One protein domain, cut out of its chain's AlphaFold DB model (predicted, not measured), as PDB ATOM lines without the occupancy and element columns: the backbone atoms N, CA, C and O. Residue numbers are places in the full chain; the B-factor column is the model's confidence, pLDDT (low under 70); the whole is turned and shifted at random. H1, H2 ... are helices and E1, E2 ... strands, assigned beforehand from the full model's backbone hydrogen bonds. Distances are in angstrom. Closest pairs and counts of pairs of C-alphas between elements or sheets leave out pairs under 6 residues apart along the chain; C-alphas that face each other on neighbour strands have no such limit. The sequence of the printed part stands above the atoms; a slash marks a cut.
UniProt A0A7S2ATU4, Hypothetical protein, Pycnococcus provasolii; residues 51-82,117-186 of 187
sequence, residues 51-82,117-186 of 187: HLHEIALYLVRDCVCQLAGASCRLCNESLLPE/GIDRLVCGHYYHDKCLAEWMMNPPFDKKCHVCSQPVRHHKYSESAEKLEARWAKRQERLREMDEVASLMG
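Overview. This is residues 51 to 82 and 117 to 186 of the 187 residues of the protein "Hypothetical protein" of Pycnococcus provasolii (UniProt A0A7S2ATU4). A small body of loops, built round a short strand hairpin, E1 and E2, and the short helix H2, has a helical arm at each end: residues 51 to 62 of H1 stick out at one end, residues 170 to 186, mostly of H3, at the other. The two arms make the length of the whole. The printed part has 102 residues with three named helices and two named strands, in the order H1, E1, E2, H2, H3; the sheet, E1 - E2, is antiparallel and the class is mostly helix. The whole is loose, with a radius of gyration of the C-alphas of 18.5 A and spans of 66 by 32 by 22 A.

Arrangement. E1, residues 118 to 120, and E2, residues 126 to 128, form an antiparallel hairpin with 145 degrees between their directions; N 119 and O 127, 2.9 A apart, are within hydrogen-bond range. The closest C-alphas of E1 and H2, residues 129 to 137, are those of Ile 118 and Asp 129, 5.2 A apart. H2 and H3, residues 161 to 184, are close but not clearly touching, about perpendicular at 90 degrees; their closest C-alphas, of Met 137 and Leu 164, are 7.0 A apart. H1, residues 51 to 68, is apart from H2 and H3; its closest C-alpha to E2 is that of Leu 67, 7.8 A from that of Tyr 126. Every O i to N i+4 pair is within hydrogen-bond range in H2 and H3, and 11 of 14 are in H1.

Along the chain. H1 begins at C-alpha 51 (49.148, -29.320, 55.282) and is 24.9 A long. E1 measures 6.9 A, E2 7.1 A and H2 12.0 A. H3, 34.4 A, ends at C-alpha 184 (23.945, -64.219, 2.397).

Size, cuts and confidence. The C-alphas farthest apart, of His 51 and Gly 186, are 68.6 A apart. Residues 83 to 116 are not printed; the gap between C-alphas 82 and 117 is 14.7 A. The link from H2 to H3 is long, 23 residues. No printed residue has a pLDDT under 70.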
ATOM      1  N   HIS A  51      49.626 -28.047  55.820       83.75
ATOM      2  CA  HIS A  51      49.148 -29.320  55.282       83.75
ATOM      3  C   HIS A  51      48.657 -29.243  53.826       83.75
ATOM      4  O   HIS A  51      48.804 -30.211  53.086       83.75
ATOM      5  N   LEU A  52      48.089 -28.115  53.387       86.75
ATOM      6  CA  LEU A  52      47.681 -27.935  51.990       86.75
ATOM      7  C   LEU A  52      48.894 -27.823  51.078       86.75
ATOM      8  O   LEU A  52      48.845 -28.315  49.954       86.75
ATOM      9  N   HIS A  53      49.968 -27.199  51.562       85.50
ATOM     10  CA  HIS A  53      51.209 -27.101  50.810       85.50
ATOM     11  C   HIS A  53      51.793 -28.488  50.531       85.50
ATOM     12  O   HIS A  53      52.047 -28.814  49.375       85.50
ATOM     13  N   GLU A  54      51.893 -29.338  51.554       88.31
ATOM     14  CA  GLU A  54      52.378 -30.716  51.403       88.31
ATOM     15  C   GLU A  54      51.487 -31.552  50.472       88.31
ATOM     16  O   GLU A  54      51.983 -32.257  49.592       88.31
ATOM     17  N   ILE A  55      50.159 -31.431  50.593       90.25
ATOM     18  CA  ILE A  55      49.222 -32.120  49.692       90.25
ATOM     19  C   ILE A  55      49.382 -31.616  48.252       90.25
ATOM     20  O   ILE A  55      49.400 -32.416  47.318       90.25
ATOM     21  N   ALA A  56      49.504 -30.303  48.052       89.88
ATOM     22  CA  ALA A  56      49.699 -29.720  46.730       89.88
ATOM     23  C   ALA A  56      51.024 -30.179  46.109       89.88
ATOM     24  O   ALA A  56      51.044 -30.562  44.940       89.88
ATOM     25  N   LEU A  57      52.107 -30.207  46.892       89.25
ATOM     26  CA  LEU A  57      53.399 -30.730  46.455       89.25
ATOM     27  C   LEU A  57      53.306 -32.203  46.061       89.25
ATOM     28  O   LEU A  57      53.783 -32.553  44.986       89.25
ATOM     29  N   TYR A  58      52.647 -33.040  46.865       88.88
ATOM     30  CA  TYR A  58      52.409 -34.446  46.534       88.88
ATOM     31  C   TYR A  58      51.612 -34.596  45.228       88.88
ATOM     32  O   TYR A  58      51.995 -35.343  44.331       88.88
ATOM     33  N   LEU A  59      50.521 -33.845  45.060       88.44
ATOM     34  CA  LEU A  59      49.725 -33.902  43.832       88.44
ATOM     35  C   LEU A  59      50.540 -33.473  42.607       88.44
ATOM     36  O   LEU A  59      50.481 -34.131  41.569       88.44
ATOM     37  N   VAL A  60      51.325 -32.402  42.706       88.19
ATOM     38  CA  VAL A  60      52.148 -31.936  41.585       88.19
ATOM     39  C   VAL A  60      53.265 -32.932  41.293       88.19
ATOM     40  O   VAL A  60      53.372 -33.413  40.169       88.19
ATOM     41  N   ARG A  61      54.071 -33.277  42.295       85.50
ATOM     42  CA  ARG A  61      55.293 -34.068  42.132       85.50
ATOM     43  C   ARG A  61      55.009 -35.539  41.855       85.50
ATOM     44  O   ARG A  61      55.618 -36.113  40.954       85.50
ATOM     45  N   ASP A  62      54.089 -36.138  42.601       82.00
ATOM     46  CA  ASP A  62      53.844 -37.578  42.553       82.00
ATOM     47  C   ASP A  62      52.682 -37.954  41.632       82.00
ATOM     48  O   ASP A  62      52.656 -39.074  41.136       82.00
ATOM     49  N   CYS A  63      51.737 -37.051  41.344       82.50
ATOM     50  CA  CYS A  63      50.639 -37.360  40.416       82.50
ATOM     51  C   CYS A  63      50.820 -36.697  39.042       82.50
ATOM     52  O   CYS A  63      50.746 -37.380  38.023       82.50
ATOM     53  N   VAL A  64      51.047 -35.381  38.981       84.12
ATOM     54  CA  VAL A  64      51.056 -34.641  37.703       84.12
ATOM     55  C   VAL A  64      52.383 -34.780  36.960       84.12
ATOM     56  O   VAL A  64      52.383 -35.067  35.766       84.12
ATOM     57  N   CYS A  65      53.525 -34.631  37.634       84.50
ATOM     58  CA  CYS A  65      54.835 -34.740  36.988       84.50
ATOM     59  C   CYS A  65      55.086 -36.143  36.420       84.50
ATOM     60  O   CYS A  65      55.733 -36.267  35.382       84.50
ATOM     61  N   GLN A  66      54.530 -37.187  37.044       83.62
ATOM     62  CA  GLN A  66      54.606 -38.545  36.503       83.62
ATOM     63  C   GLN A  66      53.896 -38.664  35.148       83.62
ATOM     64  O   GLN A  66      54.364 -39.407  34.294       83.62
ATOM     65  N   LEU A  67      52.818 -37.906  34.910       85.00
ATOM     66  CA  LEU A  67      52.081 -37.933  33.643       85.00
ATOM     67  C   LEU A  67      52.854 -37.297  32.484       85.00
ATOM     68  O   LEU A  67      52.753 -37.785  31.362       85.00
ATOM     69  N   ALA A  68      53.630 -36.241  32.744       83.69
ATOM     70  CA  ALA A  68      54.347 -35.485  31.711       83.69
ATOM     71  C   ALA A  68      55.347 -36.333  30.909       83.69
ATOM     72  O   ALA A  68      55.534 -36.095  29.722       83.69
ATOM     73  N   GLY A  69      55.968 -37.328  31.548       83.56
ATOM     74  CA  GLY A  69      56.907 -38.251  30.901       83.56
ATOM     75  C   GLY A  69      56.387 -39.681  30.757       83.56
ATOM     76  O   GLY A  69      57.132 -40.554  30.315       83.56
ATOM     77  N   ALA A  70      55.151 -39.963  31.170       88.94
ATOM     78  CA  ALA A  70      54.634 -41.323  31.146       88.94
ATOM     79  C   ALA A  70      54.073 -41.700  29.770       88.94
ATOM     80  O   ALA A  70      53.313 -40.965  29.139       88.94
ATOM     81  N   SER A  71      54.410 -42.916  29.352       92.44
ATOM     82  CA  SER A  71      53.865 -43.580  28.171       92.44
ATOM     83  C   SER A  71      52.811 -44.610  28.572       92.44
ATOM     84  O   SER A  71      53.004 -45.365  29.533       92.44
ATOM     85  N   CYS A  72      51.742 -44.722  27.792       93.12
ATOM     86  CA  CYS A  72      50.777 -45.804  27.921       93.12
ATOM     87  C   CYS A  72      51.446 -47.142  27.593       93.12
ATOM     88  O   CYS A  72      52.010 -47.310  26.520       93.12
ATOM     89  N   ARG A  73      51.359 -48.137  28.482       92.94
ATOM     90  CA  ARG A  73      52.003 -49.451  28.259       92.94
ATOM     91  C   ARG A  73      51.275 -50.365  27.272       92.94
ATOM     92  O   ARG A  73      51.769 -51.450  26.994       92.94
ATOM     93  N   LEU A  74      50.105 -49.952  26.783       92.12
ATOM     94  CA  LEU A  74      49.329 -50.717  25.806       92.12
ATOM     95  C   LEU A  74      49.691 -50.327  24.368       92.12
ATOM     96  O   LEU A  74      49.917 -51.208  23.549       92.12
ATOM     97  N   CYS A  75      49.788 -49.027  24.069       92.06
ATOM     98  CA  CYS A  75      50.165 -48.529  22.739       92.06
ATOM     99  C   CYS A  75      51.607 -47.999  22.650       92.06
ATOM    100  O   CYS A  75      52.090 -47.754  21.552       92.06
ATOM    101  N   ASN A  76      52.307 -47.841  23.779       91.50
ATOM    102  CA  ASN A  76      53.648 -47.249  23.900       91.50
ATOM    103  C   ASN A  76      53.764 -45.770  23.491       91.50
ATOM    104  O   ASN A  76      54.874 -45.256  23.380       91.50
ATOM    105  N   GLU A  77      52.645 -45.062  23.340       90.25
ATOM    106  CA  GLU A  77      52.623 -43.622  23.065       90.25
ATOM    107  C   GLU A  77      52.551 -42.792  24.357       90.25
ATOM    108  O   GLU A  77      52.110 -43.278  25.406       90.25
ATOM    109  N   SER A  78      52.962 -41.523  24.283       89.88
ATOM    110  CA  SER A  78      52.849 -40.559  25.385       89.88
ATOM    111  C   SER A  78      51.398 -40.408  25.849       89.88
ATOM    112  O   SER A  78      50.470 -40.322  25.043       89.88
ATOM    113  N   LEU A  79      51.182 -40.385  27.169       87.88
ATOM    114  CA  LEU A  79      49.839 -40.210  27.733       87.88
ATOM    115  C   LEU A  79      49.275 -38.820  27.454       87.88
ATOM    116  O   LEU A  79      48.081 -38.680  27.201       87.88
ATOM    117  N   LEU A  80      50.141 -37.810  27.501       86.12
ATOM    118  CA  LEU A  80      49.806 -36.440  27.156       86.12
ATOM    119  C   LEU A  80      50.269 -36.130  25.726       86.12
ATOM    120  O   LEU A  80      51.341 -36.589  25.324       86.12
ATOM    121  N   PRO A  81      49.490 -35.345  24.964       79.06
ATOM    122  CA  PRO A  81      49.932 -34.844  23.670       79.06
ATOM    123  C   PRO A  81      51.122 -33.886  23.836       79.06
ATOM    124  O   PRO A  81      51.214 -33.169  24.832       79.06
ATOM    125  N   GLU A  82      52.012 -33.844  22.840       71.19
ATOM    126  CA  GLU A  82      53.183 -32.946  22.831       71.19
ATOM    127  C   GLU A  82      52.782 -31.467  22.868       71.19
ATOM    128  O   GLU A  82      53.455 -30.634  23.476       71.19
ATOM    129  N   GLY A 117      41.442 -38.895  26.913       84.19
ATOM    130  CA  GLY A 117      41.088 -39.272  28.276       84.19
ATOM    131  C   GLY A 117      42.198 -40.160  28.846       84.19
ATOM    132  O   GLY A 117      42.584 -41.142  28.216       84.19
ATOM    133  N   ILE A 118      42.751 -39.792  29.999       89.19
ATOM    134  CA  ILE A 118      43.714 -40.612  30.740       89.19
ATOM    135  C   ILE A 118      42.961 -41.202  31.919       89.19
ATOM    136  O   ILE A 118      42.277 -40.473  32.640       89.19
ATOM    137  N   ASP A 119      43.111 -42.504  32.132       90.44
ATOM    138  CA  ASP A 119      42.534 -43.176  33.288       90.44
ATOM    139  C   ASP A 119      43.613 -43.857  34.131       90.44
ATOM    140  O   ASP A 119      44.686 -44.230  33.641       90.44
ATOM    141  N   ARG A 120      43.331 -43.993  35.429       91.56
ATOM    142  CA  ARG A 120      44.274 -44.527  36.417       91.56
ATOM    143  C   ARG A 120      43.732 -45.806  37.031       91.56
ATOM    144  O   ARG A 120      42.653 -45.833  37.621       91.56
ATOM    145  N   LEU A 121      44.532 -46.867  36.983       92.06
ATOM    146  CA  LEU A 121      44.245 -48.080  37.741       92.06
ATOM    147  C   LEU A 121      44.379 -47.834  39.247       92.06
ATOM    148  O   LEU A 121      45.110 -46.952  39.698       92.06
ATOM    149  N   VAL A 122      43.736 -48.681  40.054       91.62
ATOM    150  CA  VAL A 122      43.861 -48.614  41.522       91.62
ATOM    151  C   VAL A 122      45.317 -48.777  41.974       91.62
ATOM    152  O   VAL A 122      45.724 -48.159  42.952       91.62
ATOM    153  N   CYS A 123      46.128 -49.540  41.235       92.06
ATOM    154  CA  CYS A 123      47.563 -49.681  41.500       92.06
ATOM    155  C   CYS A 123      48.400 -48.429  41.169       92.06
ATOM    156  O   CYS A 123      49.611 -48.462  41.351       92.06
ATOM    157  N   GLY A 124      47.789 -47.351  40.664       89.62
ATOM    158  CA  GLY A 124      48.446 -46.068  40.395       89.62
ATOM    159  C   GLY A 124      48.953 -45.876  38.964       89.62
ATOM    160  O   GLY A 124      49.302 -44.760  38.607       89.62
ATOM    161  N   HIS A 125      48.950 -46.916  38.125       92.06
ATOM    162  CA  HIS A 125      49.447 -46.825  36.749       92.06
ATOM    163  C   HIS A 125      48.411 -46.241  35.787       92.06
ATOM    164  O   HIS A 125      47.217 -46.537  35.889       92.06
ATOM    165  N   TYR A 126      48.901 -45.450  34.837       92.75
ATOM    166  CA  TYR A 126      48.095 -44.675  33.902       92.75
ATOM    167  C   TYR A 126      48.079 -45.284  32.498       92.75
ATOM    168  O   TYR A 126      49.081 -45.829  32.029       92.75
ATOM    169  N   TYR A 127      46.935 -45.158  31.832       93.69
ATOM    170  CA  TYR A 127      46.688 -45.629  30.470       93.69
ATOM    171  C   TYR A 127      45.786 -44.625  29.746       93.69
ATOM    172  O   TYR A 127      45.031 -43.893  30.392       93.69
ATOM    173  N   HIS A 128      45.810 -44.602  28.411       92.12
ATOM    174  CA  HIS A 128      44.745 -43.925  27.666       92.12
ATOM    175  C   HIS A 128      43.415 -44.639  27.934       92.12
ATOM    176  O   HIS A 128      43.362 -45.868  27.898       92.12
ATOM    177  N   ASP A 129      42.342 -43.884  28.158       90.69
ATOM    178  CA  ASP A 129      40.992 -44.389  28.439       90.69
ATOM    179  C   ASP A 129      40.532 -45.345  27.330       90.69
ATOM    180  O   ASP A 129      40.069 -46.443  27.622       90.69
ATOM    181  N   LYS A 130      40.793 -45.010  26.057       89.81
ATOM    182  CA  LYS A 130      40.496 -45.878  24.903       89.81
ATOM    183  C   LYS A 130      41.257 -47.202  24.948       89.81
ATOM    184  O   LYS A 130      40.642 -48.259  24.829       89.81
ATOM    185  N   CYS A 131      42.576 -47.147  25.149       92.38
ATOM    186  CA  CYS A 131      43.407 -48.346  25.230       92.38
ATOM    187  C   CYS A 131      42.979 -49.223  26.407       92.38
ATOM    188  O   CYS A 131      42.859 -50.435  26.260       92.38
ATOM    189  N   LEU A 132      42.711 -48.615  27.566       92.56
ATOM    190  CA  LEU A 132      42.266 -49.335  28.748       92.56
ATOM    191  C   LEU A 132      40.889 -49.972  28.527       92.56
ATOM    192  O   LEU A 132      40.702 -51.135  28.870       92.56
ATOM    193  N   ALA A 133      39.948 -49.243  27.933       90.25
ATOM    194  CA  ALA A 133      38.606 -49.725  27.637       90.25
ATOM    195  C   ALA A 133      38.641 -50.933  26.692       90.25
ATOM    196  O   ALA A 133      38.057 -51.974  26.996       90.25
ATOM    197  N   GLU A 134      39.345 -50.814  25.565       90.88
ATOM    198  CA  GLU A 134      39.502 -51.901  24.599       90.88
ATOM    199  C   GLU A 134      40.191 -53.108  25.228       90.88
ATOM    200  O   GLU A 134      39.712 -54.237  25.108       90.88
ATOM    201  N   TRP A 135      41.276 -52.862  25.961       92.44
ATOM    202  CA  TRP A 135      41.994 -53.918  26.644       92.44
ATOM    203  C   TRP A 135      41.089 -54.645  27.629       92.44
ATOM    204  O   TRP A 135      41.019 -55.860  27.533       92.44
ATOM    205  N   MET A 136      40.352 -53.950  28.503       90.38
ATOM    206  CA  MET A 136      39.466 -54.552  29.513       90.38
ATOM    207  C   MET A 136      38.263 -55.299  28.919       90.38
ATOM    208  O   MET A 136      37.815 -56.283  29.505       90.38
ATOM    209  N   MET A 137      37.737 -54.854  27.774       88.06
ATOM    210  CA  MET A 137      36.559 -55.454  27.130       88.06
ATOM    211  C   MET A 137      36.867 -56.694  26.279       88.06
ATOM    212  O   MET A 137      35.937 -57.408  25.896       88.06
ATOM    213  N   ASN A 138      38.139 -56.958  25.984       89.38
ATOM    214  CA  ASN A 138      38.565 -58.108  25.192       89.38
ATOM    215  C   ASN A 138      39.152 -59.211  26.090       89.38
ATOM    216  O   ASN A 138      39.865 -58.899  27.047       89.38
ATOM    217  N   PRO A 139      38.921 -60.502  25.795       89.38
ATOM    218  CA  PRO A 139      39.551 -61.598  26.525       89.38
ATOM    219  C   PRO A 139      41.077 -61.571  26.333       89.38
ATOM    220  O   PRO A 139      41.561 -61.046  25.327       89.38
ATOM    221  N   PRO A 140      41.864 -62.129  27.269       89.56
ATOM    222  CA  PRO A 140      41.467 -62.770  28.534       89.56
ATOM    223  C   PRO A 140      41.077 -61.746  29.615       89.56
ATOM    224  O   PRO A 140      41.695 -60.688  29.665       89.56
ATOM    225  N   PHE A 141      40.098 -62.043  30.483       90.00
ATOM    226  CA  PHE A 141      39.563 -61.083  31.475       90.00
ATOM    227  C   PHE A 141      40.291 -61.065  32.826       90.00
ATOM    228  O   PHE A 141      40.183 -60.082  33.556       90.00
ATOM    229  N   ASP A 142      41.092 -62.088  33.136       89.06
ATOM    230  CA  ASP A 142      42.013 -62.072  34.283       89.06
ATOM    231  C   ASP A 142      43.297 -61.299  33.938       89.06
ATOM    232  O   ASP A 142      44.379 -61.850  33.712       89.06
ATOM    233  N   LYS A 143      43.149 -59.982  33.787       90.44
ATOM    234  CA  LYS A 143      44.229 -59.098  33.348       90.44
ATOM    235  C   LYS A 143      45.072 -58.635  34.523       90.44
ATOM    236  O   LYS A 143      44.577 -58.316  35.606       90.44
ATOM    237  N   LYS A 144      46.371 -58.506  34.263       93.38
ATOM    238  CA  LYS A 144      47.356 -57.961  35.198       93.38
ATOM    239  C   LYS A 144      47.909 -56.654  34.657       93.38
ATOM    240  O   LYS A 144      48.086 -56.499  33.452       93.38
ATOM    241  N   CYS A 145      48.192 -55.714  35.551       93.62
ATOM    242  CA  CYS A 145      48.833 -54.457  35.188       93.62
ATOM    243  C   CYS A 145      50.184 -54.725  34.506       93.62
ATOM    244  O   CYS A 145      51.005 -55.469  35.041       93.62
ATOM    245  N   HIS A 146      50.458 -54.065  33.380       91.69
ATOM    246  CA  HIS A 146      51.711 -54.244  32.637       91.69
ATOM    247  C   HIS A 146      52.951 -53.680  33.347       91.69
ATOM    248  O   HIS A 146      54.067 -53.990  32.949       91.69
ATOM    249  N   VAL A 147      52.772 -52.864  34.393       91.19
ATOM    250  CA  VAL A 147      53.889 -52.259  35.139       91.19
ATOM    251  C   VAL A 147      54.196 -53.006  36.435       91.19
ATOM    252  O   VAL A 147      55.354 -53.282  36.718       91.19
ATOM    253  N   CYS A 148      53.172 -53.346  37.226       93.12
ATOM    254  CA  CYS A 148      53.352 -53.969  38.545       93.12
ATOM    255  C   CYS A 148      52.798 -55.393  38.663       93.12
ATOM    256  O   CYS A 148      52.820 -55.964  39.750       93.12
ATOM    257  N   SER A 149      52.229 -55.943  37.588       93.38
ATOM    258  CA  SER A 149      51.662 -57.301  37.525       93.38
ATOM    259  C   SER A 149      50.557 -57.621  38.545       93.38
ATOM    260  O   SER A 149      50.130 -58.770  38.647       93.38
ATOM    261  N   GLN A 150      50.040 -56.623  39.266       92.88
ATOM    262  CA  GLN A 150      48.886 -56.777  40.149       92.88
ATOM    263  C   GLN A 150      47.592 -56.971  39.344       92.88
ATOM    264  O   GLN A 150      47.487 -56.425  38.239       92.88
ATOM    265  N   PRO A 151      46.597 -57.704  39.886       92.19
ATOM    266  CA  PRO A 151      45.300 -57.860  39.238       92.19
ATOM    267  C   PRO A 151      44.659 -56.493  39.009       92.19
ATOM    268  O   PRO A 151      44.669 -55.620  39.888       92.19
ATOM    269  N   VAL A 152      44.132 -56.292  37.805       91.69
ATOM    270  CA  VAL A 152      43.573 -55.003  37.413       91.69
ATOM    271  C   VAL A 152      42.297 -54.743  38.199       91.69
ATOM    272  O   VAL A 152      41.338 -55.504  38.144       91.69
ATOM    273  N   ARG A 153      42.279 -53.624  38.923       90.19
ATOM    274  CA  ARG A 153      41.075 -53.091  39.559       90.19
ATOM    275  C   ARG A 153      40.857 -51.675  39.069       90.19
ATOM    276  O   ARG A 153      41.764 -50.841  39.143       90.19
ATOM    277  N   HIS A 154      39.655 -51.428  38.567       90.75
ATOM    278  CA  HIS A 154      39.253 -50.146  38.023       90.75
ATOM    279  C   HIS A 154      37.807 -49.838  38.401       90.75
ATOM    280  O   HIS A 154      36.957 -50.726  38.378       90.75
ATOM    281  N   HIS A 155      37.519 -48.578  38.723       87.69
ATOM    282  CA  HIS A 155      36.192 -48.157  39.168       87.69
ATOM    283  C   HIS A 155      35.113 -48.368  38.089       87.69
ATOM    284  O   HIS A 155      34.043 -48.884  38.401       87.69
ATOM    285  N   LYS A 156      35.415 -48.067  36.815       85.50
ATOM    286  CA  LYS A 156      34.478 -48.259  35.686       85.50
ATOM    287  C   LYS A 156      34.286 -49.723  35.264       85.50
ATOM    288  O   LYS A 156      33.264 -50.041  34.671       85.50
ATOM    289  N   TYR A 157      35.258 -50.599  35.532       83.06
ATOM    290  CA  TYR A 157      35.320 -51.963  34.972       83.06
ATOM    291  C   TYR A 157      35.386 -53.043  36.059       83.06
ATOM    292  O   TYR A 157      36.056 -54.056  35.897       83.06
ATOM    293  N   SER A 158      34.716 -52.827  37.190       74.56
ATOM    294  CA  SER A 158      34.734 -53.725  38.357       74.56
ATOM    295  C   SER A 158      33.818 -54.958  38.227       74.56
ATOM    296  O   SER A 158      33.494 -55.597  39.227       74.56
ATOM    297  N   GLU A 159      33.384 -55.304  37.011       77.19
ATOM    298  CA  GLU A 159      32.551 -56.487  36.762       77.19
ATOM    299  C   GLU A 159      33.354 -57.785  36.966       77.19
ATOM    300  O   GLU A 159      34.566 -57.827  36.754       77.19
ATOM    301  N   SER A 160      32.677 -58.861  37.387       81.94
ATOM    302  CA  SER A 160      33.308 -60.182  37.485       81.94
ATOM    303  C   SER A 160      33.698 -60.699  36.098       81.94
ATOM    304  O   SER A 160      32.994 -60.441  35.118       81.94
ATOM    305  N   ALA A 161      34.788 -61.472  36.025       85.44
ATOM    306  CA  ALA A 161      35.277 -62.062  34.774       85.44
ATOM    307  C   ALA A 161      34.169 -62.823  34.024       85.44
ATOM    308  O   ALA A 161      33.973 -62.591  32.839       85.44
ATOM    309  N   GLU A 162      33.354 -63.600  34.740       87.44
ATOM    310  CA  GLU A 162      32.199 -64.329  34.196       87.44
ATOM    311  C   GLU A 162      31.202 -63.424  33.445       87.44
ATOM    312  O   GLU A 162      30.718 -63.764  32.365       87.44
ATOM    313  N   LYS A 163      30.905 -62.229  33.975       88.44
ATOM    314  CA  LYS A 163      29.986 -61.284  33.319       88.44
ATOM    315  C   LYS A 163      30.603 -60.690  32.059       88.44
ATOM    316  O   LYS A 163      29.900 -60.513  31.063       88.44
ATOM    317  N   LEU A 164      31.898 -60.386  32.095       87.69
ATOM    318  CA  LEU A 164      32.623 -59.880  30.932       87.69
ATOM    319  C   LEU A 164      32.719 -60.949  29.836       87.69
ATOM    320  O   LEU A 164      32.460 -60.641  28.672       87.69
ATOM    321  N   GLU A 165      32.970 -62.203  30.210       90.25
ATOM    322  CA  GLU A 165      32.960 -63.363  29.312       90.25
ATOM    323  C   GLU A 165      31.600 -63.547  28.649       90.25
ATOM    324  O   GLU A 165      31.526 -63.614  27.424       90.25
ATOM    325  N   ALA A 166      30.514 -63.539  29.424       91.12
ATOM    326  CA  ALA A 166      29.163 -63.664  28.885       91.12
ATOM    327  C   ALA A 166      28.814 -62.519  27.916       91.12
ATOM    328  O   ALA A 166      28.248 -62.745  26.842       91.12
ATOM    329  N   ARG A 167      29.181 -61.273  28.252       89.31
ATOM    330  CA  ARG A 167      28.973 -60.113  27.366       89.31
ATOM    331  C   ARG A 167      29.795 -60.222  26.089       89.31
ATOM    332  O   ARG A 167      29.291 -59.885  25.018       89.31
ATOM    333  N   TRP A 168      31.037 -60.683  26.191       92.12
ATOM    334  CA  TRP A 168      31.895 -60.885  25.035       92.12
ATOM    335  C   TRP A 168      31.391 -62.022  24.148       92.12
ATOM    336  O   TRP A 168      31.272 -61.818  22.944       92.12
ATOM    337  N   ALA A 169      30.982 -63.156  24.720       92.44
ATOM    338  CA  ALA A 169      30.392 -64.275  23.987       92.44
ATOM    339  C   ALA A 169      29.152 -63.834  23.196       92.44
ATOM    340  O   ALA A 169      29.064 -64.088  21.997       92.44
ATOM    341  N   LYS A 170      28.259 -63.059  23.824       93.44
ATOM    342  CA  LYS A 170      27.092 -62.469  23.153       93.44
ATOM    343  C   LYS A 170      27.479 -61.487  22.043       93.44
ATOM    344  O   LYS A 170      26.838 -61.435  20.997       93.44
ATOM    345  N   ARG A 171      28.529 -60.685  22.254       91.12
ATOM    346  CA  ARG A 171      29.055 -59.781  21.219       91.12
ATOM    347  C   ARG A 171      29.602 -60.571  20.028       91.12
ATOM    348  O   ARG A 171      29.353 -60.170  18.898       91.12
ATOM    349  N   GLN A 172      30.313 -61.667  20.275       92.44
ATOM    350  CA  GLN A 172      30.848 -62.544  19.232       92.44
ATOM    351  C   GLN A 172      29.755 -63.305  18.481       92.44
ATOM    352  O   GLN A 172      29.863 -63.489  17.276       92.44
ATOM    353  N   GLU A 173      28.704 -63.748  19.168       94.56
ATOM    354  CA  GLU A 173      27.525 -64.353  18.539       94.56
ATOM    355  C   GLU A 173      26.852 -63.371  17.577       94.56
ATOM    356  O   GLU A 173      26.733 -63.669  16.396       94.56
ATOM    357  N   ARG A 174      26.575 -62.142  18.028       93.19
ATOM    358  CA  ARG A 174      26.017 -61.094  17.162       93.19
ATOM    359  C   ARG A 174      26.909 -60.775  15.959       93.19
ATOM    360  O   ARG A 174      26.402 -60.502  14.878       93.19
ATOM    361  N   LEU A 175      28.230 -60.748  16.147       93.00
ATOM    362  CA  LEU A 175      29.163 -60.514  15.041       93.00
ATOM    363  C   LEU A 175      29.104 -61.646  14.007       93.00
ATOM    364  O   LEU A 175      29.123 -61.349  12.820       93.00
ATOM    365  N   ARG A 176      28.969 -62.904  14.447       94.81
ATOM    366  CA  ARG A 176      28.789 -64.060  13.556       94.81
ATOM    367  C   ARG A 176      27.459 -64.011  12.809       94.81
ATOM    368  O   ARG A 176      27.460 -64.151  11.598       94.81
ATOM    369  N   GLU A 177      26.357 -63.706  13.492       95.69
ATOM    370  CA  GLU A 177      25.051 -63.513  12.839       95.69
ATOM    371  C   GLU A 177      25.112 -62.418  11.762       95.69
ATOM    372  O   GLU A 177      24.563 -62.567  10.673       95.69
ATOM    373  N   MET A 178      25.789 -61.300  12.054       93.62
ATOM    374  CA  MET A 178      25.957 -60.209  11.091       93.62
ATOM    375  C   MET A 178      26.807 -60.621   9.884       93.62
ATOM    376  O   MET A 178      26.479 -60.229   8.766       93.62
ATOM    377  N   ASP A 179      27.870 -61.391  10.105       94.06
ATOM    378  CA  ASP A 179      28.737 -61.920   9.049       94.06
ATOM    379  C   ASP A 179      27.993 -62.927   8.155       94.06
ATOM    380  O   ASP A 179      28.044 -62.832   6.931       94.06
ATOM    381  N   GLU A 180      27.191 -63.817   8.747       95.19
ATOM    382  CA  GLU A 180      26.327 -64.756   8.018       95.19
ATOM    383  C   GLU A 180      25.297 -64.026   7.143       95.19
ATOM    384  O   GLU A 180      25.083 -64.395   5.985       95.19
ATOM    385  N   VAL A 181      24.690 -62.948   7.655       94.94
ATOM    386  CA  VAL A 181      23.774 -62.099   6.873       94.94
ATOM    387  C   VAL A 181      24.511 -61.366   5.751       94.94
ATOM    388  O   VAL A 181      23.995 -61.308   4.636       94.94
ATOM    389  N   ALA A 182      25.707 -60.828   6.007       94.06
ATOM    390  CA  ALA A 182      26.511 -60.163   4.981       94.06
ATOM    391  C   ALA A 182      26.888 -61.136   3.852       94.06
ATOM    392  O   ALA A 182      26.666 -60.831   2.679       94.06
ATOM    393  N   SER A 183      27.330 -62.345   4.212       92.38
ATOM    394  CA  SER A 183      27.623 -63.417   3.260       92.38
ATOM    395  C   SER A 183      26.386 -63.840   2.463       92.38
ATOM    396  O   SER A 183      26.500 -64.067   1.259       92.38
ATOM    397  N   LEU A 184      25.205 -63.920   3.089       92.69
ATOM    398  CA  LEU A 184      23.945 -64.219   2.397       92.69
ATOM    399  C   LEU A 184      23.543 -63.106   1.416       92.69
ATOM    400  O   LEU A 184      22.986 -63.387   0.356       92.69
ATOM    401  N   MET A 185      23.822 -61.847   1.761       92.38
ATOM    402  CA  MET A 185      23.552 -60.681   0.916       92.38
ATOM    403  C   MET A 185      24.612 -60.451  -0.172       92.38
ATOM    404  O   MET A 185      24.428 -59.559  -1.000       92.38
ATOM    405  N   GLY A 186      25.683 -61.254  -0.206       82.69
ATOM    406  CA  GLY A 186      26.759 -61.144  -1.194       82.69
ATOM    407  C   GLY A 186      27.580 -59.856  -1.077       82.69
ATOM    408  O   GLY A 186      28.053 -59.358  -2.100       82.69
TER     409      GLY A 186